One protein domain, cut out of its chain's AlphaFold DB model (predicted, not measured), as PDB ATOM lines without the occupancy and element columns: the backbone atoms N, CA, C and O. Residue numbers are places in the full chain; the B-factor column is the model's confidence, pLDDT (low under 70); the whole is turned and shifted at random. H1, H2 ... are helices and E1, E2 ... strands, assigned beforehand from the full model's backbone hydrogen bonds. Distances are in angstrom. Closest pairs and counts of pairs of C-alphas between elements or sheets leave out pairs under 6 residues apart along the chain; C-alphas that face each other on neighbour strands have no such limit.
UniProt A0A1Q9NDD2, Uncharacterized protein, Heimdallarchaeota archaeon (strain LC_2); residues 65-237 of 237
ATOM      1  N   THR A  65     -49.178   1.443  31.011       68.00
ATOM      2  CA  THR A  65     -48.113   2.152  30.310       68.00
ATOM      3  C   THR A  65     -47.774   3.497  30.972       68.00
ATOM      4  O   THR A  65     -46.595   3.802  31.120       68.00
ATOM      5  N   ASP A  66     -48.764   4.246  31.470       71.56
ATOM      6  CA  ASP A  66     -48.560   5.519  32.188       71.56
ATOM      7  C   ASP A  66     -47.968   5.282  33.586       71.56
ATOM      8  O   ASP A  66     -47.094   6.011  34.059       71.56
ATOM      9  N   THR A  67     -48.436   4.243  34.284       74.00
ATOM     10  CA  THR A  67     -47.859   3.853  35.580       74.00
ATOM     11  C   THR A  67     -46.413   3.390  35.406       74.00
ATOM     12  O   THR A  67     -45.545   3.723  36.221       74.00
ATOM     13  N   LEU A  68     -46.128   2.660  34.323       76.44
ATOM     14  CA  LEU A  68     -44.773   2.249  33.972       76.44
ATOM     15  C   LEU A  68     -43.891   3.454  33.623       76.44
ATOM     16  O   LEU A  68     -42.791   3.546  34.165       76.44
ATOM     17  N   SER A  69     -44.361   4.391  32.794       81.56
ATOM     18  CA  SER A  69     -43.566   5.557  32.385       81.56
ATOM     19  C   SER A  69     -43.165   6.424  33.581       81.56
ATOM     20  O   SER A  69     -41.993   6.777  33.714       81.56
ATOM     21  N   LYS A  70     -44.079   6.654  34.533       81.12
ATOM     22  CA  LYS A  70     -43.790   7.340  35.809       81.12
ATOM     23  C   LYS A  70     -42.725   6.630  36.639       81.12
ATOM     24  O   LYS A  70     -41.823   7.275  37.178       81.12
ATOM     25  N   ARG A  71     -42.821   5.301  36.761       77.31
ATOM     26  CA  ARG A  71     -41.849   4.492  37.515       77.31
ATOM     27  C   ARG A  71     -40.464   4.530  36.866       77.31
ATOM     28  O   ARG A  71     -39.463   4.666  37.570       77.31
ATOM     29  N   VAL A  72     -40.411   4.432  35.542       81.56
ATOM     30  CA  VAL A  72     -39.171   4.528  34.763       81.56
ATOM     31  C   VAL A  72     -38.551   5.916  34.915       81.56
ATOM     32  O   VAL A  72     -37.381   6.019  35.277       81.56
ATOM     33  N   ALA A  73     -39.343   6.977  34.746       82.50
ATOM     34  CA  ALA A  73     -38.891   8.354  34.925       82.50
ATOM     35  C   ALA A  73     -38.283   8.588  36.316       82.50
ATOM     36  O   ALA A  73     -37.213   9.184  36.421       82.50
ATOM     37  N   ARG A  74     -38.906   8.041  37.371       80.00
ATOM     38  CA  ARG A  74     -38.368   8.105  38.738       80.00
ATOM     39  C   ARG A  74     -37.003   7.427  38.860       80.00
ATOM     40  O   ARG A  74     -36.100   7.982  39.472       80.00
ATOM     41  N   SER A  75     -36.850   6.253  38.253       77.75
ATOM     42  CA  SER A  75     -35.591   5.497  38.297       77.75
ATOM     43  C   SER A  75     -34.464   6.260  37.588       77.75
ATOM     44  O   SER A  75     -33.346   6.332  38.091       77.75
ATOM     45  N   PHE A  76     -34.759   6.903  36.452       76.50
ATOM     46  CA  PHE A  76     -33.792   7.779  35.783       76.50
ATOM     47  C   PHE A  76     -33.499   9.056  36.569       76.50
ATOM     48  O   PHE A  76     -32.363   9.527  36.562       76.50
ATOM     49  N   HIS A  77     -34.491   9.608  37.267       77.25
ATOM     50  CA  HIS A  77     -34.281  10.751  38.146       77.25
ATOM     51  C   HIS A  77     -33.291  10.426  39.278       77.25
ATOM     52  O   HIS A  77     -32.384  11.221  39.525       77.25
ATOM     53  N   GLU A  78     -33.411   9.251  39.903       75.88
ATOM     54  CA  GLU A  78     -32.473   8.762  40.926       75.88
ATOM     55  C   GLU A  78     -31.042   8.657  40.373       75.88
ATOM     56  O   GLU A  78     -30.118   9.234  40.941       75.88
ATOM     57  N   ILE A  79     -30.867   8.038  39.199       74.00
ATOM     58  CA  ILE A  79     -29.557   7.932  38.529       74.00
ATOM     59  C   ILE A  79     -28.974   9.312  38.203       74.00
ATOM     60  O   ILE A  79     -27.767   9.532  38.312       74.00
ATOM     61  N   ASN A  80     -29.823  10.257  37.800       72.25
ATOM     62  CA  ASN A  80     -29.390  11.607  37.467       72.25
ATOM     63  C   ASN A  80     -28.935  12.416  38.696       72.25
ATOM     64  O   ASN A  80     -28.178  13.373  38.536       72.25
ATOM     65  N   ALA A  81     -29.389  12.052  39.898       70.44
ATOM     66  CA  ALA A  81     -28.960  12.670  41.150       70.44
ATOM     67  C   ALA A  81     -27.603  12.133  41.649       70.44
ATOM     68  O   ALA A  81     -26.895  12.841  42.371       70.44
ATOM     69  N   ASP A  82     -27.218  10.920  41.247       68.69
ATOM     70  CA  ASP A  82     -25.952  10.301  41.639       68.69
ATOM     71  C   ASP A  82     -24.740  10.888  40.883       68.69
ATOM     72  O   ASP A  82     -24.853  11.497  39.814       68.69
ATOM     73  N   LYS A  83     -23.529  10.696  41.430       68.62
ATOM     74  CA  LYS A  83     -22.242  11.052  40.784       68.62
ATOM     75  C   LYS A  83     -21.722   9.901  39.917       68.62
ATOM     76  O   LYS A  83     -21.987   8.750  40.234       68.62
ATOM     77  N   GLY A  84     -21.018  10.196  38.815       71.12
ATOM     78  CA  GLY A  84     -20.552   9.175  37.859       71.12
ATOM     79  C   GLY A  84     -20.562   9.625  36.391       71.12
ATOM     80  O   GLY A  84     -20.656  10.817  36.101       71.12
ATOM     81  N   GLN A  85     -20.467   8.659  35.472       74.62
ATOM     82  CA  GLN A  85     -20.379   8.875  34.021       74.62
ATOM     83  C   GLN A  85     -21.705   9.318  33.385       74.62
ATOM     84  O   GLN A  85     -22.781   8.879  33.793       74.62
ATOM     85  N   THR A  86     -21.642  10.178  32.368       80.62
ATOM     86  CA  THR A  86     -22.823  10.542  31.572       80.62
ATOM     87  C   THR A  86     -23.332   9.325  30.802       80.62
ATOM     88  O   THR A  86     -22.547   8.595  30.204       80.62
ATOM     89  N   ILE A  87     -24.644   9.135  30.787       83.62
ATOM     90  CA  ILE A  87     -25.312   8.066  30.053       83.62
ATOM     91  C   ILE A  87     -25.940   8.673  28.806       83.62
ATOM     92  O   ILE A  87     -26.649   9.674  28.893       83.62
ATOM     93  N   GLN A  88     -25.661   8.081  27.652       87.50
ATOM     94  CA  GLN A  88     -26.233   8.450  26.362       87.50
ATOM     95  C   GLN A  88     -27.073   7.279  25.868       87.50
ATOM     96  O   GLN A  88     -26.542   6.192  25.676       87.50
ATOM     97  N   MET A  89     -28.373   7.484  25.686       88.25
ATOM     98  CA  MET A  89     -29.298   6.454  25.233       88.25
ATOM     99  C   MET A  89     -30.026   6.911  23.974       88.25
ATOM    100  O   MET A  89     -30.790   7.877  24.008       88.25
ATOM    101  N   ASP A  90     -29.822   6.185  22.882       89.19
ATOM    102  CA  ASP A  90     -30.498   6.421  21.613       89.19
ATOM    103  C   ASP A  90     -31.602   5.381  21.404       89.19
ATOM    104  O   ASP A  90     -31.378   4.178  21.523       89.19
ATOM    105  N   VAL A  91     -32.804   5.844  21.072       89.94
ATOM    106  CA  VAL A  91     -33.967   5.012  20.753       89.94
ATOM    107  C   VAL A  91     -34.309   5.196  19.281       89.94
ATOM    108  O   VAL A  91     -34.776   6.260  18.871       89.94
ATOM    109  N   TYR A  92     -34.090   4.143  18.498       89.94
ATOM    110  CA  TYR A  92     -34.361   4.091  17.068       89.94
ATOM    111  C   TYR A  92     -35.686   3.390  16.795       89.94
ATOM    112  O   TYR A  92     -35.777   2.166  16.894       89.94
ATOM    113  N   THR A  93     -36.717   4.175  16.480       86.56
ATOM    114  CA  THR A  93     -38.053   3.641  16.206       86.56
ATOM    115  C   THR A  93     -38.947   4.609  15.416       86.56
ATOM    116  O   THR A  93     -38.913   5.823  15.642       86.56
ATOM    117  N   SER A  94     -39.764   4.071  14.509       81.50
ATOM    118  CA  SER A  94     -40.954   4.670  13.895       81.50
ATOM    119  C   SER A  94     -42.243   4.185  14.545       81.50
ATOM    120  O   SER A  94     -43.298   4.772  14.295       81.50
ATOM    121  N   ASN A  95     -42.175   3.148  15.387       80.88
ATOM    122  CA  ASN A  95     -43.331   2.587  16.062       80.88
ATOM    123  C   ASN A  95     -43.990   3.657  16.946       80.88
ATOM    124  O   ASN A  95     -43.386   4.114  17.926       80.88
ATOM    125  N   PRO A  96     -45.238   4.059  16.637       78.94
ATOM    126  CA  PRO A  96     -45.890   5.149  17.350       78.94
ATOM    127  C   PRO A  96     -46.111   4.853  18.834       78.94
ATOM    128  O   PRO A  96     -46.058   5.773  19.645       78.94
ATOM    129  N   GLU A  97     -46.340   3.590  19.208       77.50
ATOM    130  CA  GLU A  97     -46.567   3.194  20.602       77.50
ATOM    131  C   GLU A  97     -45.274   3.263  21.412       77.50
ATOM    132  O   GLU A  97     -45.264   3.812  22.516       77.50
ATOM    133  N   LEU A  98     -44.170   2.767  20.846       82.31
ATOM    134  CA  LEU A  98     -42.854   2.842  21.475       82.31
ATOM    135  C   LEU A  98     -42.382   4.295  21.586       82.31
ATOM    136  O   LEU A  98     -41.965   4.739  22.658       82.31
ATOM    137  N   GLY A  99     -42.513   5.060  20.500       81.81
ATOM    138  CA  GLY A  99     -42.190   6.482  20.479       81.81
ATOM    139  C   GLY A  99     -43.017   7.273  21.494       81.81
ATOM    140  O   GLY A  99     -42.465   8.082  22.241       81.81
ATOM    141  N   LYS A 100     -44.329   7.020  21.578       83.19
ATOM    142  CA  LYS A 100     -45.203   7.634  22.586       83.19
ATOM    143  C   LYS A 100     -44.755   7.281  24.002       83.19
ATOM    144  O   LYS A 100     -44.573   8.189  24.802       83.19
ATOM    145  N   PHE A 101     -44.492   6.004  24.282       85.06
ATOM    146  CA  PHE A 101     -44.048   5.562  25.603       85.06
ATOM    147  C   PHE A 101     -42.786   6.297  26.077       85.06
ATOM    148  O   PHE A 101     -42.744   6.802  27.199       85.06
ATOM    149  N   PHE A 102     -41.758   6.392  25.230       86.25
ATOM    150  CA  PHE A 102     -40.542   7.112  25.603       86.25
ATOM    151  C   PHE A 102     -40.779   8.617  25.754       86.25
ATOM    152  O   PHE A 102     -40.240   9.218  26.680       86.25
ATOM    153  N   ASN A 103     -41.614   9.231  24.909       84.31
ATOM    154  CA  ASN A 103     -41.999  10.633  25.091       84.31
ATOM    155  C   ASN A 103     -42.749  10.856  26.417       84.31
ATOM    156  O   ASN A 103     -42.504  11.864  27.079       84.31
ATOM    157  N   ASP A 104     -43.594   9.913  26.845       86.56
ATOM    158  CA  ASP A 104     -44.274   9.964  28.144       86.56
ATOM    159  C   ASP A 104     -43.263   9.861  29.300       86.56
ATOM    160  O   ASP A 104     -43.344  10.629  30.261       86.56
ATOM    161  N   VAL A 105     -42.254   8.983  29.190       86.81
ATOM    162  CA  VAL A 105     -41.130   8.914  30.147       86.81
ATOM    163  C   VAL A 105     -40.396  10.254  30.222       86.81
ATOM    164  O   VAL A 105     -40.172  10.759  31.321       86.81
ATOM    165  N   LEU A 106     -40.054  10.862  29.078       85.50
ATOM    166  CA  LEU A 106     -39.404  12.177  29.049       85.50
ATOM    167  C   LEU A 106     -40.271  13.255  29.700       85.50
ATOM    168  O   LEU A 106     -39.766  14.051  30.489       85.50
ATOM    169  N   GLY A 107     -41.571  13.273  29.398       84.56
ATOM    170  CA  GLY A 107     -42.526  14.210  29.987       84.56
ATOM    171  C   GLY A 107     -42.579  14.100  31.512       84.56
ATOM    172  O   GLY A 107     -42.508  15.114  32.209       84.56
ATOM    173  N   GLU A 108     -42.627  12.875  32.037       87.25
ATOM    174  CA  GLU A 108     -42.598  12.626  33.481       87.25
ATOM    175  C   GLU A 108     -41.246  12.999  34.109       87.25
ATOM    176  O   GLU A 108     -41.227  13.593  35.187       87.25
ATOM    177  N   MET A 109     -40.116  12.759  33.432       83.50
ATOM    178  CA  MET A 109     -38.799  13.224  33.902       83.50
ATOM    179  C   MET A 109     -38.744  14.753  34.002       83.50
ATOM    180  O   MET A 109     -38.312  15.296  35.018       83.50
ATOM    181  N   ILE A 110     -39.224  15.462  32.977       81.69
ATOM    182  CA  ILE A 110     -39.270  16.932  32.956       81.69
ATOM    183  C   ILE A 110     -40.148  17.458  34.091       81.69
ATOM    184  O   ILE A 110     -39.775  18.422  34.769       81.69
ATOM    185  N   LYS A 111     -41.303  16.827  34.318       83.44
ATOM    186  CA  LYS A 111     -42.210  17.183  35.410       83.44
ATOM    187  C   LYS A 111     -41.528  17.022  36.769       83.44
ATOM    188  O   LYS A 111     -41.502  17.980  37.537       83.44
ATOM    189  N   GLN A 112     -40.909  15.868  37.020       79.25
ATOM    190  CA  GLN A 112     -40.183  15.596  38.266       79.25
ATOM    191  C   GLN A 112     -39.048  16.601  38.500       79.25
ATOM    192  O   GLN A 112     -38.928  17.150  39.591       79.25
ATOM    193  N   ILE A 113     -38.258  16.919  37.466       74.69
ATOM    194  CA  ILE A 113     -37.190  17.930  37.555       74.69
ATOM    195  C   ILE A 113     -37.772  19.320  37.853       74.69
ATOM    196  O   ILE A 113     -37.223  20.067  38.662       74.69
ATOM    197  N   SER A 114     -38.892  19.679  37.223       76.06
ATOM    198  CA  SER A 114     -39.529  20.993  37.388       76.06
ATOM    199  C   SER A 114     -40.084  21.224  38.798       76.06
ATOM    200  O   SER A 114     -40.147  22.373  39.247       76.06
ATOM    201  N   GLU A 115     -40.454  20.149  39.498       78.94
ATOM    202  CA  GLU A 115     -40.962  20.162  40.875       78.94
ATOM    203  C   GLU A 115     -39.854  20.379  41.928       78.94
ATOM    204  O   GLU A 115     -40.154  20.758  43.060       78.94
ATOM    205  N   LEU A 116     -38.572  20.224  41.570       69.62
ATOM    206  CA  LEU A 116     -37.445  20.440  42.486       69.62
ATOM    207  C   LEU A 116     -37.200  21.928  42.777       69.62
ATOM    208  O   LEU A 116     -37.520  22.820  41.981       69.62
ATOM    209  N   GLU A 117     -36.548  22.225  43.902       67.25
ATOM    210  CA  GLU A 117     -36.018  23.565  44.179       67.25
ATOM    211  C   GLU A 117     -34.903  23.934  43.188       67.25
ATOM    212  O   GLU A 117     -34.147  23.071  42.749       67.25
ATOM    213  N   ARG A 118     -34.751  25.226  42.850       60.50
ATOM    214  CA  ARG A 118     -33.808  25.713  41.815       60.50
ATOM    215  C   ARG A 118     -32.382  25.159  41.936       60.50
ATOM    216  O   ARG A 118     -31.760  24.916  40.910       60.50
ATOM    217  N   ALA A 119     -31.881  24.959  43.155       56.16
ATOM    218  CA  ALA A 119     -30.544  24.417  43.407       56.16
ATOM    219  C   ALA A 119     -30.425  22.906  43.117       56.16
ATOM    220  O   ALA A 119     -29.337  22.438  42.799       56.16
ATOM    221  N   GLY A 120     -31.530  22.156  43.195       57.09
ATOM    222  CA  GLY A 120     -31.594  20.717  42.918       57.09
ATOM    223  C   GLY A 120     -32.016  20.359  41.489       57.09
ATOM    224  O   GLY A 120     -31.939  19.196  41.116       57.09
ATOM    225  N   ARG A 121     -32.444  21.336  40.673       61.12
ATOM    226  CA  ARG A 121     -32.910  21.097  39.288       61.12
ATOM    227  C   ARG A 121     -31.807  20.636  38.337       61.12
ATOM    228  O   ARG A 121     -32.104  19.979  37.345       61.12
ATOM    229  N   GLY A 122     -30.555  21.001  38.615       62.66
ATOM    230  CA  GLY A 122     -29.465  20.834  37.658       62.66
ATOM    231  C   GLY A 122     -29.725  21.583  36.345       62.66
ATOM    232  O   GLY A 122     -30.513  22.528  36.283       62.66
ATOM    233  N   TYR A 123     -29.029  21.158  35.295       67.75
ATOM    234  CA  TYR A 123     -29.232  21.610  33.923       67.75
ATOM    235  C   TYR A 123     -30.082  20.573  33.174       67.75
ATOM    236  O   TYR A 123     -29.843  19.372  33.322       67.75
ATOM    237  N   PHE A 124     -31.044  21.039  32.374       70.81
ATOM    238  CA  PHE A 124     -31.704  20.217  31.367       70.81
ATOM    239  C   PHE A 124     -31.968  21.032  30.097       70.81
ATOM    240  O   PHE A 124     -32.443  22.165  30.178       70.81
ATOM    241  N   ASP A 125     -31.693  20.440  28.937       73.44
ATOM    242  CA  ASP A 125     -32.098  20.968  27.635       73.44
ATOM    243  C   ASP A 125     -33.058  19.993  26.967       73.44
ATOM    244  O   ASP A 125     -32.864  18.777  27.007       73.44
ATOM    245  N   ILE A 126     -34.049  20.535  26.267       77.81
ATOM    246  CA  ILE A 126     -34.932  19.749  25.411       77.81
ATOM    247  C   ILE A 126     -34.770  20.250  23.981       77.81
ATOM    248  O   ILE A 126     -34.959  21.434  23.704       77.81
ATOM    249  N   TYR A 127     -34.461  19.335  23.065       78.81
ATOM    250  CA  TYR A 127     -34.415  19.607  21.632       78.81
ATOM    251  C   TYR A 127     -35.529  18.822  20.952       78.81
ATOM    252  O   TYR A 127     -35.543  17.593  20.980       78.81
ATOM    253  N   LEU A 128     -36.453  19.540  20.321       76.00
ATOM    254  CA  LEU A 128     -37.553  18.957  19.563       76.00
ATOM    255  C   LEU A 128     -37.378  19.300  18.089       76.00
ATOM    256  O   LEU A 128     -37.239  20.463  17.714       76.00
ATOM    257  N   THR A 129     -37.398  18.275  17.252       75.50
ATOM    258  CA  THR A 129     -37.467  18.401  15.797       75.50
ATOM    259  C   THR A 129     -38.576  17.493  15.278       75.50
ATOM    260  O   THR A 129     -39.026  16.594  15.981       75.50
ATOM    261  N   ASN A 130     -38.960  17.646  14.010       68.81
ATOM    262  CA  ASN A 130     -39.996  16.810  13.387       68.81
ATOM    263  C   ASN A 130     -39.655  15.305  13.342       68.81
ATOM    264  O   ASN A 130     -40.501  14.512  12.945       68.81
ATOM    265  N   LYS A 131     -38.415  14.913  13.658       70.25
ATOM    266  CA  LYS A 131     -37.926  13.529  13.544       70.25
ATOM    267  C   LYS A 131     -37.212  13.013  14.794       70.25
ATOM    268  O   LYS A 131     -36.769  11.870  14.792       70.25
ATOM    269  N   LEU A 132     -37.007  13.868  15.793       78.44
ATOM    270  CA  LEU A 132     -36.114  13.588  16.911       78.44
ATOM    271  C   LEU A 132     -36.520  14.418  18.125       78.44
ATOM    272  O   LEU A 132     -36.573  15.649  18.028       78.44
ATOM    273  N   THR A 133     -36.723  13.737  19.246       82.31
ATOM    274  CA  THR A 133     -36.813  14.327  20.582       82.31
ATOM    275  C   THR A 133     -35.520  14.023  21.324       82.31
ATOM    276  O   THR A 133     -35.081  12.878  21.340       82.31
ATOM    277  N   ILE A 134     -34.899  15.029  21.937       82.88
ATOM    278  CA  ILE A 134     -33.722  14.850  22.791       82.88
ATOM    279  C   ILE A 134     -33.990  15.513  24.135       82.88
ATOM    280  O   ILE A 134     -34.299  16.704  24.173       82.88
ATOM    281  N   LEU A 135     -33.810  14.766  25.218       84.50
ATOM    282  CA  LEU A 135     -33.639  15.311  26.559       84.50
ATOM    283  C   LEU A 135     -32.165  15.184  26.925       84.50
ATOM    284  O   LEU A 135     -31.620  14.085  26.892       84.50
ATOM    285  N   LYS A 136     -31.526  16.297  27.276       82.50
ATOM    286  CA  LYS A 136     -30.193  16.304  27.875       82.50
ATOM    287  C   LYS A 136     -30.294  16.751  29.313       82.50
ATOM    288  O   LYS A 136     -30.974  17.737  29.592       82.50
ATOM    289  N   THR A 137     -29.602  16.067  30.207       76.81
ATOM    290  CA  THR A 137     -29.476  16.458  31.613       76.81
ATOM    291  C   THR A 137     -28.009  16.423  32.033       76.81
ATOM    292  O   THR A 137     -27.111  16.185  31.229       76.81
ATOM    293  N   HIS A 138     -27.729  16.660  33.316       75.00
ATOM    294  CA  HIS A 138     -26.367  16.568  33.836       75.00
ATOM    295  C   HIS A 138     -25.720  15.183  33.624       75.00
ATOM    296  O   HIS A 138     -24.523  15.103  33.340       75.00
ATOM    297  N   ARG A 139     -26.497  14.105  33.766       76.75
ATOM    298  CA  ARG A 139     -26.011  12.718  33.732       76.75
ATOM    299  C   ARG A 139     -26.687  11.850  32.675       76.75
ATOM    300  O   ARG A 139     -26.203  10.745  32.458       76.75
ATOM    301  N   PHE A 140     -27.772  12.300  32.051       77.38
ATOM    302  CA  PHE A 140     -28.625  11.459  31.218       77.38
ATOM    303  C   PHE A 140     -29.054  12.189  29.938       77.38
ATOM    304  O   PHE A 140     -29.828  13.143  29.972       77.38
ATOM    305  N   ASP A 141     -28.560  11.714  28.802       85.69
ATOM    306  CA  ASP A 141     -28.942  12.164  27.469       85.69
ATOM    307  C   ASP A 141     -29.793  11.064  26.820       85.69
ATOM    308  O   ASP A 141     -29.283   9.984  26.535       85.69
ATOM    309  N   ILE A 142     -31.077  11.327  26.567       85.94
ATOM    310  CA  ILE A 142     -31.963  10.420  25.820       85.94
ATOM    311  C   ILE A 142     -32.307  11.059  24.488       85.94
ATOM    312  O   ILE A 142     -32.804  12.187  24.462       85.94
ATOM    313  N   SER A 143     -32.114  10.330  23.396       86.12
ATOM    314  CA  SER A 143     -32.625  10.701  22.084       86.12
ATOM    315  C   SER A 143     -33.622   9.659  21.576       86.12
ATOM    316  O   SER A 143     -33.426   8.463  21.754       86.12
ATOM    317  N   ILE A 144     -34.730  10.110  20.990       86.69
ATOM    318  CA  ILE A 144     -35.791   9.254  20.448       86.69
ATOM    319  C   ILE A 144     -36.091   9.712  19.029       86.69
ATOM    320  O   ILE A 144     -36.511  10.857  18.827       86.69
ATOM    321  N   GLY A 145     -35.905   8.835  18.048       83.31
ATOM    322  CA  GLY A 145     -36.287   9.111  16.668       83.31
ATOM    323  C   GLY A 145     -35.654   8.175  15.647       83.31
ATOM    324  O   GLY A 145     -34.914   7.258  15.973       83.31
ATOM    325  N   LEU A 146     -35.900   8.460  14.370       70.44
ATOM    326  CA  LEU A 146     -35.430   7.652  13.232       70.44
ATOM    327  C   LEU A 146     -33.956   7.864  12.876       70.44
ATOM    328  O   LEU A 146     -33.527   7.509  11.784       70.44
ATOM    329  N   ASN A 147     -33.182   8.519  13.735       62.94
ATOM    330  CA  ASN A 147     -31.773   8.784  13.491       62.94
ATOM    331  C   ASN A 147     -30.995   8.480  14.759       62.94
ATOM    332  O   ASN A 147     -31.067   9.247  15.719       62.94
ATOM    333  N   ILE A 148     -30.200   7.415  14.720       58.84
ATOM    334  CA  ILE A 148     -29.169   7.199  15.729       58.84
ATOM    335  C   ILE A 148     -28.095   8.241  15.512       58.84
ATOM    336  O   ILE A 148     -27.555   8.395  14.410       58.84
ATOM    337  N   ARG A 149     -27.788   8.978  16.570       57.97
ATOM    338  CA  ARG A 149     -26.645   9.869  16.555       57.97
ATOM    339  C   ARG A 149     -25.472   9.062  17.071       57.97
ATOM    340  O   ARG A 149     -25.177   9.077  18.256       57.97
ATOM    341  N   LEU A 150     -24.719   8.467  16.147       51.41
ATOM    342  CA  LEU A 150     -23.335   8.072  16.410       51.41
ATOM    343  C   LEU A 150     -22.497   9.348  16.594       51.41
ATOM    344  O   LEU A 150     -21.713   9.743  15.735       51.41
ATOM    345  N   LYS A 151     -22.728  10.071  17.688       49.09
ATOM    346  CA  LYS A 151     -21.859  11.157  18.105       49.09
ATOM    347  C   LYS A 151     -20.645  10.503  18.747       49.09
ATOM    348  O   LYS A 151     -20.715   9.991  19.863       49.09
ATOM    349  N   GLU A 152     -19.518  10.541  18.048       48.47
ATOM    350  CA  GLU A 152     -18.197  10.359  18.654       48.47
ATOM    351  C   GLU A 152     -17.871  11.566  19.546       48.47
ATOM    352  O   GLU A 152     -16.962  12.339  19.279       48.47
ATOM    353  N   GLU A 153     -18.653  11.792  20.598       49.31
ATOM    354  CA  GLU A 153     -18.446  12.921  21.503       49.31
ATOM    355  C   GLU A 153     -18.664  12.462  22.949       49.31
ATOM    356  O   GLU A 153     -19.671  12.778  23.581       49.31
ATOM    357  N   ASN A 154     -17.729  11.620  23.411       52.38
ATOM    358  CA  ASN A 154     -17.127  11.546  24.756       52.38
ATOM    359  C   ASN A 154     -16.524  10.148  24.990       52.38
ATOM    360  O   ASN A 154     -17.180   9.133  24.786       52.38
ATOM    361  N   LEU A 155     -15.267  10.099  25.443       52.03
ATOM    362  CA  LEU A 155     -14.535   8.861  25.770       52.03
ATOM    363  C   LEU A 155     -14.923   8.256  27.137       52.03
ATOM    364  O   LEU A 155     -14.348   7.254  27.541       52.03
ATOM    365  N   GLN A 156     -15.853   8.878  27.870       65.44
ATOM    366  CA  GLN A 156     -16.251   8.473  29.228       65.44
ATOM    367  C   GLN A 156     -17.777   8.392  29.416       65.44
ATOM    368  O   GLN A 156     -18.246   8.503  30.546       65.44
ATOM    369  N   SER A 157     -18.560   8.272  28.336       75.38
ATOM    370  CA  SER A 157     -20.003   8.038  28.444       75.38
ATOM    371  C   SER A 157     -20.337   6.558  28.328       75.38
ATOM    372  O   SER A 157     -19.747   5.863  27.506       75.38
ATOM    373  N   LEU A 158     -21.323   6.121  29.113       81.44
ATOM    374  CA  LEU A 158     -21.981   4.837  28.915       81.44
ATOM    375  C   LEU A 158     -23.045   4.998  27.821       81.44
ATOM    376  O   LEU A 158     -23.911   5.872  27.926       81.44
ATOM    377  N   LYS A 159     -22.982   4.181  26.774       87.44
ATOM    378  CA  LYS A 159     -23.785   4.283  25.555       87.44
ATOM    379  C   LYS A 159     -24.773   3.131  25.442       87.44
ATOM    380  O   LYS A 159     -24.400   1.961  25.437       87.44
ATOM    381  N   GLY A 160     -26.044   3.481  25.342       89.38
ATOM    382  CA  GLY A 160     -27.156   2.566  25.176       89.38
ATOM    383  C   GLY A 160     -27.856   2.766  23.849       89.38
ATOM    384  O   GLY A 160     -28.097   3.900  23.432       89.38
ATOM    385  N   LEU A 161     -28.263   1.666  23.226       90.75
ATOM    386  CA  LEU A 161     -29.038   1.697  21.993       90.75
ATOM    387  C   LEU A 161     -30.292   0.839  22.123       90.75
ATOM    388  O   LEU A 161     -30.208  -0.317  22.521       90.75
ATOM    389  N   ILE A 162     -31.451   1.384  21.764       91.81
ATOM    390  CA  ILE A 162     -32.722   0.657  21.716       91.81
ATOM    391  C   ILE A 162     -33.211   0.636  20.271       91.81
ATOM    392  O   ILE A 162     -33.388   1.693  19.670       91.81
ATOM    393  N   LEU A 163     -33.414  -0.558  19.718       91.12
ATOM    394  CA  LEU A 163     -33.749  -0.783  18.313       91.12
ATOM    395  C   LEU A 163     -35.136  -1.391  18.159       91.12
ATOM    396  O   LEU A 163     -35.437  -2.409  18.781       91.12
ATOM    397  N   ASP A 164     -35.934  -0.815  17.268       89.88
ATOM    398  CA  ASP A 164     -37.066  -1.498  16.651       89.88
ATOM    399  C   ASP A 164     -36.602  -2.220  15.377       89.88
ATOM    400  O   ASP A 164     -36.131  -1.598  14.422       89.88
ATOM    401  N   MET A 165     -36.719  -3.548  15.363       87.56
ATOM    402  CA  MET A 165     -36.273  -4.359  14.233       87.56
ATOM    403  C   MET A 165     -37.076  -4.115  12.956       87.56
ATOM    404  O   MET A 165     -36.498  -4.239  11.877       87.56
ATOM    405  N   GLY A 166     -38.350  -3.719  13.055       85.38
ATOM    406  CA  GLY A 166     -39.134  -3.352  11.874       85.38
ATOM    407  C   GLY A 166     -38.493  -2.183  11.122       85.38
ATOM    408  O   GLY A 166     -38.336  -2.228   9.902       85.38
ATOM    409  N   ASP A 167     -38.010  -1.182  11.860       85.69
ATOM    410  CA  ASP A 167     -37.338  -0.020  11.278       85.69
ATOM    411  C   ASP A 167     -35.949  -0.327  10.749       85.69
ATOM    412  O   ASP A 167     -35.559   0.189   9.698       85.69
ATOM    413  N   VAL A 168     -35.186  -1.142  11.479       87.31
ATOM    414  CA  VAL A 168     -33.851  -1.563  11.043       87.31
ATOM    415  C   VAL A 168     -33.939  -2.239   9.676       87.31
ATOM    416  O   VAL A 168     -33.127  -1.948   8.794       87.31
ATOM    417  N   GLU A 169     -34.931  -3.108   9.479       85.88
ATOM    418  CA  GLU A 169     -35.146  -3.794   8.208       85.88
ATOM    419  C   GLU A 169     -35.627  -2.858   7.104       85.88
ATOM    420  O   GLU A 169     -35.043  -2.853   6.015       85.88
ATOM    421  N   GLU A 170     -36.656  -2.051   7.378       86.75
ATOM    422  CA  GLU A 170     -37.224  -1.123   6.395       86.75
ATOM    423  C   GLU A 170     -36.155  -0.161   5.859       86.75
ATOM    424  O   GLU A 170     -36.067   0.087   4.651       86.75
ATOM    425  N   ASN A 171     -35.280   0.315   6.746       84.75
ATOM    426  CA  ASN A 171     -34.220   1.263   6.415       84.75
ATOM    427  C   ASN A 171     -32.888   0.592   6.038       84.75
ATOM    428  O   ASN A 171     -31.927   1.296   5.723       84.75
ATOM    429  N   LYS A 172     -32.828  -0.749   6.020       85.62
ATOM    430  CA  LYS A 172     -31.634  -1.550   5.684       85.62
ATOM    431  C   LYS A 172     -30.392  -1.123   6.465       85.62
ATOM    432  O   LYS A 172     -29.315  -0.943   5.890       85.62
ATOM    433  N   VAL A 173     -30.556  -0.914   7.766       83.69
ATOM    434  CA  VAL A 173     -29.475  -0.410   8.612       83.69
ATOM    435  C   VAL A 173     -28.489  -1.533   8.940       83.69
ATOM    436  O   VAL A 173     -28.880  -2.669   9.204       83.69
ATOM    437  N   ASP A 174     -27.196  -1.214   8.920       86.88
ATOM    438  CA  ASP A 174     -26.135  -2.143   9.299       86.88
ATOM    439  C   ASP A 174     -26.078  -2.306  10.828       86.88
ATOM    440  O   ASP A 174     -25.515  -1.474  11.548       86.88
ATOM    441  N   LEU A 175     -26.677  -3.396  11.312       85.06
ATOM    442  CA  LEU A 175     -26.741  -3.747  12.732       85.06
ATOM    443  C   LEU A 175     -25.368  -3.868  13.392       85.06
ATOM    444  O   LEU A 175     -25.218  -3.487  14.552       85.06
ATOM    445  N   GLU A 176     -24.366  -4.398  12.689       87.31
ATOM    446  CA  GLU A 176     -23.040  -4.598  13.269       87.31
ATOM    447  C   GLU A 176     -22.394  -3.251  13.597       87.31
ATOM    448  O   GLU A 176     -21.898  -3.054  14.710       87.31
ATOM    449  N   ILE A 177     -22.477  -2.294  12.670       84.69
ATOM    450  CA  ILE A 177     -21.958  -0.936  12.873       84.69
ATOM    451  C   ILE A 177     -22.669  -0.242  14.040       84.69
ATOM    452  O   ILE A 177     -22.025   0.449  14.834       84.69
ATOM    453  N   MET A 178     -23.986  -0.422  14.162       83.31
ATOM    454  CA  MET A 178     -24.779   0.210  15.220       83.31
ATOM    455  C   MET A 178     -24.439  -0.337  16.608       83.31
ATOM    456  O   MET A 178     -24.309   0.440  17.554       83.31
ATOM    457  N   VAL A 179     -24.309  -1.662  16.719       86.25
ATOM    458  CA  VAL A 179     -24.141  -2.379  17.990       86.25
ATOM    459  C   VAL A 179     -22.714  -2.271  18.515       86.25
ATOM    460  O   VAL A 179     -22.530  -2.072  19.709       86.25
ATOM    461  N   LYS A 180     -21.701  -2.349  17.646       84.62
ATOM    462  CA  LYS A 180     -20.285  -2.494  18.035       84.62
ATOM    463  C   LYS A 180     -19.748  -1.425  18.997       84.62
ATOM    464  O   LYS A 180     -18.794  -1.691  19.721       84.62
ATOM    465  N   ASN A 181     -20.329  -0.227  18.991       82.25
ATOM    466  CA  ASN A 181     -19.869   0.910  19.792       82.25
ATOM    467  C   ASN A 181     -20.765   1.209  21.007       82.25
ATOM    468  O   ASN A 181     -20.706   2.322  21.536       82.25
ATOM    469  N   GLN A 182     -21.616   0.261  21.406       87.50
ATOM    470  CA  GLN A 182     -22.554   0.413  22.520       87.50
ATOM    471  C   GLN A 182     -22.108  -0.406  23.727       87.50
ATOM    472  O   GLN A 182     -21.571  -1.501  23.581       87.50
ATOM    473  N   ASP A 183     -22.405   0.101  24.918       87.88
ATOM    474  CA  ASP A 183     -22.208  -0.612  26.179       87.88
ATOM    475  C   ASP A 183     -23.399  -1.509  26.523       87.88
ATOM    476  O   ASP A 183     -23.256  -2.457  27.290       87.88
ATOM    477  N   PHE A 184     -24.579  -1.242  25.956       88.94
ATOM    478  CA  PHE A 184     -25.718  -2.158  25.995       88.94
ATOM    479  C   PHE A 184     -26.674  -1.944  24.826       88.94
ATOM    480  O   PHE A 184     -26.766  -0.850  24.260       88.94
ATOM    481  N   VAL A 185     -27.441  -2.989  24.504       91.00
ATOM    482  CA  VAL A 185     -28.437  -2.936  23.427       91.00
ATOM    483  C   VAL A 185     -29.780  -3.515  23.869       91.00
ATOM    484  O   VAL A 185     -29.862  -4.634  24.364       91.00
ATOM    485  N   GLY A 186     -30.856  -2.761  23.674       91.31
ATOM    486  CA  GLY A 186     -32.236  -3.225  23.786       91.31
ATOM    487  C   GLY A 186     -32.847  -3.425  22.405       91.31
ATOM    488  O   GLY A 186     -32.691  -2.580  21.532       91.31
ATOM    489  N   ILE A 187     -33.542  -4.533  22.188       91.00
ATOM    490  CA  ILE A 187     -34.079  -4.894  20.876       91.00
ATOM    491  C   ILE A 187     -35.532  -5.290  21.025       91.00
ATOM    492  O   ILE A 187     -35.883  -6.186  21.796       91.00
ATOM    493  N   LEU A 188     -36.371  -4.603  20.266       90.69
ATOM    494  CA  LEU A 188     -37.791  -4.850  20.176       90.69
ATOM    495  C   LEU A 188     -38.108  -5.345  18.775       90.69
ATOM    496  O   LEU A 188     -37.619  -4.822  17.779       90.69
ATOM    497  N   THR A 189     -38.898  -6.405  18.710       88.31
ATOM    498  CA  THR A 189     -39.218  -7.068  17.449       88.31
ATOM    499  C   THR A 189     -40.687  -7.469  17.380       88.31
ATOM    500  O   THR A 189     -41.431  -7.376  18.363       88.31
ATOM    501  N   HIS A 190     -41.133  -7.909  16.208       80.44
ATOM    502  CA  HIS A 190     -42.436  -8.538  16.080       80.44
ATOM    503  C   HIS A 190     -42.419  -9.910  16.759       80.44
ATOM    504  O   HIS A 190     -41.410 -10.611  16.803       80.44
ATOM    505  N   LYS A 191     -43.572 -10.310  17.302       78.50
ATOM    506  CA  LYS A 191     -43.706 -11.576  18.034       78.50
ATOM    507  C   LYS A 191     -43.240 -12.779  17.209       78.50
ATOM    508  O   LYS A 191     -42.590 -13.668  17.748       78.50
ATOM    509  N   ASP A 192     -43.525 -12.758  15.912       79.56
ATOM    510  CA  ASP A 192     -43.277 -13.876  15.002       79.56
ATOM    511  C   ASP A 192     -41.814 -13.960  14.536       79.56
ATOM    512  O   ASP A 192     -41.388 -14.983  14.006       79.56
ATOM    513  N   THR A 193     -41.024 -12.905  14.750       79.50
ATOM    514  CA  THR A 193     -39.619 -12.817  14.321       79.50
ATOM    515  C   THR A 193     -38.632 -12.840  15.490       79.50
ATOM    516  O   THR A 193     -37.420 -12.826  15.276       79.50
ATOM    517  N   LYS A 194     -39.126 -12.965  16.731       81.25
ATOM    518  CA  LYS A 194     -38.315 -12.989  17.956       81.25
ATOM    519  C   LYS A 194     -37.205 -14.043  17.940       81.25
ATOM    520  O   LYS A 194     -36.046 -13.697  18.163       81.25
ATOM    521  N   ASP A 195     -37.541 -15.304  17.678       76.81
ATOM    522  CA  ASP A 195     -36.574 -16.407  17.773       76.81
ATOM    523  C   ASP A 195     -35.458 -16.312  16.710       76.81
ATOM    524  O   ASP A 195     -34.283 -16.418  17.075       76.81
ATOM    525  N   PRO A 196     -35.759 -16.028  15.421       79.00
ATOM    526  CA  PRO A 196     -34.723 -15.770  14.420       79.00
ATOM    527  C   PRO A 196     -33.744 -14.655  14.811       79.00
ATOM    528  O   PRO A 196     -32.528 -14.846  14.711       79.00
ATOM    529  N   TYR A 197     -34.240 -13.510  15.297       82.88
ATOM    530  CA  TYR A 197     -33.356 -12.415  15.711       82.88
ATOM    531  C   TYR A 197     -32.576 -12.727  16.972       82.88
ATOM    532  O   TYR A 197     -31.429 -12.300  17.085       82.88
ATOM    533  N   PHE A 198     -33.157 -13.480  17.906       78.31
ATOM    534  CA  PHE A 198     -32.433 -13.890  19.097       78.31
ATOM    535  C   PHE A 198     -31.138 -14.608  18.718       78.31
ATOM    536  O   PHE A 198     -30.076 -14.256  19.223       78.31
ATOM    537  N   HIS A 199     -31.184 -15.543  17.767       73.94
ATOM    538  CA  HIS A 199     -29.982 -16.239  17.306       73.94
ATOM    539  C   HIS A 199     -28.965 -15.311  16.630       73.94
ATOM    540  O   HIS A 199     -27.786 -15.344  16.984       73.94
ATOM    541  N   ALA A 200     -29.405 -14.473  15.690       79.50
ATOM    542  CA  ALA A 200     -28.504 -13.589  14.952       79.50
ATOM    543  C   ALA A 200     -27.836 -12.549  15.866       79.50
ATOM    544  O   ALA A 200     -26.621 -12.348  15.820       79.50
ATOM    545  N   ILE A 201     -28.625 -11.915  16.731       84.06
ATOM    546  CA  ILE A 201     -28.167 -10.780  17.526       84.06
ATOM    547  C   ILE A 201     -27.428 -11.241  18.781       84.06
ATOM    548  O   ILE A 201     -26.414 -10.644  19.134       84.06
ATOM    549  N   SER A 202     -27.835 -12.353  19.405       77.12
ATOM    550  CA  SER A 202     -27.057 -12.918  20.515       77.12
ATOM    551  C   SER A 202     -25.630 -13.251  20.089       77.12
ATOM    552  O   SER A 202     -24.694 -12.898  20.798       77.12
ATOM    553  N   SER A 203     -25.440 -13.847  18.907       77.62
ATOM    554  CA  SER A 203     -24.104 -14.133  18.376       77.62
ATOM    555  C   SER A 203     -23.277 -12.858  18.193       77.62
ATOM    556  O   SER A 203     -22.100 -12.832  18.550       77.62
ATOM    557  N   LEU A 204     -23.893 -11.798  17.661       85.50
ATOM    558  CA  LEU A 204     -23.246 -10.505  17.455       85.50
ATOM    559  C   LEU A 204     -22.837  -9.865  18.790       85.50
ATOM    560  O   LEU A 204     -21.659  -9.579  19.001       85.50
ATOM    561  N   CYS A 205     -23.782  -9.697  19.713       83.81
ATOM    562  CA  CYS A 205     -23.546  -9.076  21.016       83.81
ATOM    563  C   CYS A 205     -22.525  -9.860  21.851       83.81
ATOM    564  O   CYS A 205     -21.630  -9.256  22.439       83.81
ATOM    565  N   LEU A 206     -22.586 -11.196  21.843       79.31
ATOM    566  CA  LEU A 206     -21.603 -12.043  22.527       79.31
ATOM    567  C   LEU A 206     -20.192 -11.878  21.953       79.31
ATOM    568  O   LEU A 206     -19.234 -11.851  22.720       79.31
ATOM    569  N   SER A 207     -20.051 -11.732  20.630       86.38
ATOM    570  CA  SER A 207     -18.736 -11.535  19.999       86.38
ATOM    571  C   SER A 207     -18.060 -10.221  20.410       86.38
ATOM    572  O   SER A 207     -16.833 -10.155  20.479       86.38
ATOM    573  N   TYR A 208     -18.862  -9.205  20.741       84.06
ATOM    574  CA  TYR A 208     -18.403  -7.895  21.201       84.06
ATOM    575  C   TYR A 208     -18.429  -7.736  22.731       84.06
ATOM    576  O   TYR A 208     -17.992  -6.709  23.238       84.06
ATOM    577  N   GLY A 209     -18.904  -8.739  23.480       80.12
ATOM    578  CA  GLY A 209     -19.030  -8.662  24.940       80.12
ATOM    579  C   GLY A 209     -20.097  -7.673  25.422       80.12
ATOM    580  O   GLY A 209     -19.991  -7.161  26.533       80.12
ATOM    581  N   ILE A 210     -21.109  -7.396  24.597       86.50
ATOM    582  CA  ILE A 210     -22.128  -6.377  24.861       86.50
ATOM    583  C   ILE A 210     -23.360  -7.038  25.499       86.50
ATOM    584  O   ILE A 210     -23.944  -7.944  24.895       86.50
ATOM    585  N   PRO A 211     -23.795  -6.615  26.699       85.25
ATOM    586  CA  PRO A 211     -25.054  -7.069  27.274       85.25
ATOM    587  C   PRO A 211     -26.235  -6.619  26.407       85.25
ATOM    588  O   PRO A 211     -26.285  -5.482  25.932       85.25
ATOM    589  N   PHE A 212     -27.218  -7.502  26.227       89.69
ATOM    590  CA  PHE A 212     -28.385  -7.198  25.407       89.69
ATOM    591  C   PHE A 212     -29.695  -7.728  25.995       89.69
ATOM    592  O   PHE A 212     -29.728  -8.742  26.694       89.69
ATOM    593  N   TYR A 213     -30.783  -7.040  25.655       89.00
ATOM    594  CA  TYR A 213     -32.162  -7.449  25.894       89.00
ATOM    595  C   TYR A 213     -32.877  -7.587  24.553       89.00
ATOM    596  O   TYR A 213     -32.766  -6.702  23.709       89.00
ATOM    597  N   LEU A 214     -33.628  -8.672  24.353       89.00
ATOM    598  CA  LEU A 214     -34.405  -8.883  23.134       89.00
ATOM    599  C   LEU A 214     -35.769  -9.477  23.459       89.00
ATOM    600  O   LEU A 214     -35.863 -10.564  24.035       89.00
ATOM    601  N   ASP A 215     -36.829  -8.790  23.042       85.50
ATOM    602  CA  ASP A 215     -38.188  -9.297  23.190       85.50
ATOM    603  C   ASP A 215     -39.157  -8.671  22.181       85.50
ATOM    604  O   ASP A 215     -38.835  -7.722  21.471       85.50
ATOM    605  N   SER A 216     -40.371  -9.204  22.112       84.56
ATOM    606  CA  SER A 216     -41.452  -8.611  21.329       84.56
ATOM    607  C   SER A 216     -42.140  -7.482  22.091       84.56
ATOM    608  O   SER A 216     -42.340  -7.612  23.300       84.56
ATOM    609  N   LEU A 217     -42.545  -6.402  21.414       80.69
ATOM    610  CA  LEU A 217     -43.173  -5.244  22.065       80.69
ATOM    611  C   LEU A 217     -44.458  -5.629  22.828       80.69
ATOM    612  O   LEU A 217     -45.401  -6.191  22.277       80.69
ATOM    613  N   SER A 218     -44.474  -5.327  24.123       77.69
ATOM    614  CA  SER A 218     -45.586  -5.507  25.057       77.69
ATOM    615  C   SER A 218     -45.301  -4.696  26.326       77.69
ATOM    616  O   SER A 218     -44.155  -4.346  26.599       77.69
ATOM    617  N   THR A 219     -46.297  -4.449  27.177       70.25
ATOM    618  CA  THR A 219     -46.055  -3.768  28.465       70.25
ATOM    619  C   THR A 219     -45.061  -4.528  29.358       70.25
ATOM    620  O   THR A 219     -44.234  -3.915  30.032       70.25
ATOM    621  N   ASN A 220     -45.105  -5.865  29.350       72.94
ATOM    622  CA  ASN A 220     -44.190  -6.692  30.143       72.94
ATOM    623  C   ASN A 220     -42.757  -6.633  29.613       72.94
ATOM    624  O   ASN A 220     -41.824  -6.600  30.413       72.94
ATOM    625  N   SER A 221     -42.579  -6.592  28.293       81.69
ATOM    626  CA  SER A 221     -41.249  -6.464  27.702       81.69
ATOM    627  C   SER A 221     -40.688  -5.056  27.823       81.69
ATOM    628  O   SER A 221     -39.503  -4.912  28.088       81.69
ATOM    629  N   LEU A 222     -41.521  -4.011  27.759       82.75
ATOM    630  CA  LEU A 222     -41.089  -2.656  28.114       82.75
ATOM    631  C   LEU A 222     -40.566  -2.628  29.550       82.75
ATOM    632  O   LEU A 222     -39.461  -2.160  29.794       82.75
ATOM    633  N   ARG A 223     -41.308  -3.205  30.502       77.81
ATOM    634  CA  ARG A 223     -40.824  -3.337  31.881       77.81
ATOM    635  C   ARG A 223     -39.494  -4.097  31.951       77.81
ATOM    636  O   ARG A 223     -38.575  -3.615  32.604       77.81
ATOM    637  N   GLY A 224     -39.390  -5.246  31.282       73.81
ATOM    638  CA  GLY A 224     -38.165  -6.049  31.246       73.81
ATOM    639  C   GLY A 224     -36.968  -5.294  30.663       73.81
ATOM    640  O   GLY A 224     -35.877  -5.367  31.220       73.81
ATOM    641  N   LEU A 225     -37.187  -4.511  29.606       86.06
ATOM    642  CA  LEU A 225     -36.188  -3.642  28.992       86.06
ATOM    643  C   LEU A 225     -35.663  -2.600  29.990       86.06
ATOM    644  O   LEU A 225     -34.455  -2.423  30.092       86.06
ATOM    645  N   PHE A 226     -36.531  -1.939  30.759       81.69
ATOM    646  CA  PHE A 226     -36.076  -0.961  31.758       81.69
ATOM    647  C   PHE A 226     -35.425  -1.597  32.977       81.69
ATOM    648  O   PHE A 226     -34.439  -1.054  33.467       81.69
ATOM    649  N   ASP A 227     -35.933  -2.739  33.446       73.44
ATOM    650  CA  ASP A 227     -35.283  -3.498  34.517       73.44
ATOM    651  C   ASP A 227     -33.859  -3.922  34.068       73.44
ATOM    652  O   ASP A 227     -32.908  -3.815  34.844       73.44
ATOM    653  N   PHE A 228     -33.683  -4.304  32.794       80.94
ATOM    654  CA  PHE A 228     -32.376  -4.569  32.179       80.94
ATOM    655  C   PHE A 228     -31.484  -3.322  32.114       80.94
ATOM    656  O   PHE A 228     -30.352  -3.370  32.594       80.94
ATOM    657  N   ILE A 229     -31.984  -2.208  31.562       81.75
ATOM    658  CA  ILE A 229     -31.228  -0.948  31.471       81.75
ATOM    659  C   ILE A 229     -30.756  -0.548  32.866       81.75
ATOM    660  O   ILE A 229     -29.568  -0.346  33.079       81.75
ATOM    661  N   TYR A 230     -31.660  -0.509  33.841       75.25
ATOM    662  CA  TYR A 230     -31.334  -0.137  35.212       75.25
ATOM    663  C   TYR A 230     -30.243  -1.034  35.820       75.25
ATOM    664  O   TYR A 230     -29.307  -0.520  36.432       75.25
ATOM    665  N   ALA A 231     -30.307  -2.351  35.599       73.44
ATOM    666  CA  ALA A 231     -29.279  -3.283  36.062       73.44
ATOM    667  C   ALA A 231     -27.901  -3.011  35.430       73.44
ATOM    668  O   ALA A 231     -26.893  -3.009  36.139       73.44
ATOM    669  N   VAL A 232     -27.853  -2.728  34.122       77.75
ATOM    670  CA  VAL A 232     -26.609  -2.341  33.435       77.75
ATOM    671  C   VAL A 232     -26.060  -1.040  34.019       77.75
ATOM    672  O   VAL A 232     -24.888  -0.984  34.392       77.75
ATOM    673  N   LEU A 233     -26.907  -0.016  34.159       75.88
ATOM    674  CA  LEU A 233     -26.508   1.294  34.677       75.88
ATOM    675  C   LEU A 233     -25.955   1.207  36.108       75.88
ATOM    676  O   LEU A 233     -24.981   1.883  36.425       75.88
ATOM    677  N   GLN A 234     -26.537   0.360  36.961       71.56
ATOM    678  CA  GLN A 234     -26.023   0.129  38.313       71.56
ATOM    679  C   GLN A 234     -24.670  -0.587  38.330       71.56
ATOM    680  O   GLN A 234     -23.848  -0.286  39.185       71.56
ATOM    681  N   SER A 235     -24.427  -1.516  37.402       67.25
ATOM    682  CA  SER A 235     -23.154  -2.249  37.334       67.25
ATOM    683  C   SER A 235     -21.966  -1.405  36.851       67.25
ATOM    684  O   SER A 235     -20.820  -1.808  37.036       67.25
ATOM    685  N   ALA A 236     -22.241  -0.254  36.230       62.19
ATOM    686  CA  ALA A 236     -21.241   0.653  35.671       62.19
ATOM    687  C   ALA A 236     -20.803   1.783  36.631       62.19
ATOM    688  O   ALA A 236     -19.833   2.483  36.325       62.19
ATOM    689  N   ASN A 237     -21.508   1.981  37.755       54.47
ATOM    690  CA  ASN A 237     -21.166   2.948  38.814       54.47
ATOM    691  C   ASN A 237     -20.315   2.295  39.914       54.47
ATOM    692  O   ASN A 237     -19.458   3.018  40.475       54.47
TER     693      ASN A 237
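Overview. This is residues 65 to 237 of the 237 residues of an uncharacterized protein of Heimdallarchaeota archaeon (strain LC_2) (UniProt A0A1Q9NDD2). A twisted sheet of seven strands makes the middle layer of three, with H1, H2 and H6 over one face and H5 over E6 and E7 at one edge of the other. H2 packs on E3 and E4, H6 on E6 and E7, and H1 touches both helices. The printed part has 173 residues with six named helices and seven named strands, in the order H1 E1 H2 E2 E3 E4 E5 H3 H4 E6 H5 E7 H6, class mixed. The sheet, order E2 E3 E4 E1 E5 E6 E7, is mixed; the whole is compact, radius of gyration of the C-alphas 15.6 A, spans 49 by 33 by 29 A.

Arrangement. Cross the sheet from edge strand E2, residues 124 to 129, through E3, 132 to 137, E4, 140 to 145, E1, 87 to 92, E5, 158 to 164, and E6, 184 to 189, to edge strand E7, 212 to 216. E2, E3 and E4 form a meander of two hairpins, each strand the antiparallel neighbour of the one before; find N 127 and O 134 at 2.9 A, N 135 and O 142 at 2.9 A. Onward the neighbours are parallel: look for N 143 and O 89 at 2.9 A, N 90 and O 160 at 2.9 A, N 186 and O 161 at 2.8 A, N 213 and O 185 at 2.9 A. H2, residues 96 to 115, is over E3, E4 and E1 at a height over the sheet of 9.6 A; the closest C-alphas of H2 and E3, Leu 106 and Leu 135, are 7.0 A apart. H6, residues 219 to 235, is on the same face, over E6; their closest C-alphas, Leu 225 and Gly 186, are 6.5 A apart. H1, residues 65 to 81, touches H2 at a steep tilt of 50 degrees, closest C-alphas Ser 69 and Val 105, 4.7 A. H5, residues 191 to 208, is on the opposite face from H6; its closest C-alpha pair with E7 is Lys 191 and Ser 216, 5.0 A. H3, residues 165 to 170, and H4, residues 175 to 179, only graze the sheet. In H1, H2, H3, H4 and H6 every O i to N i+4 pair is within hydrogen-bond range; in H5, 12 of 14.

Along the chain. Find C-alpha 65 at (-48.113, 2.152, 30.310); H1 runs 24.4 A. H2 runs 28.3 A, H5 25.8 A with a kink of 42 degrees near residue 198, and H6 24.6 A to C-alpha 235 at (-23.154, -2.249, 37.334).

Size, cuts and confidence. The C-alphas farthest apart, Ala 119 and Pro 196, are 49.7 A apart. The printed part has no cut; E4 to E5 is a long link. Confidence is low, under 70, for instance at residues 116 to 123 and 147 to 156.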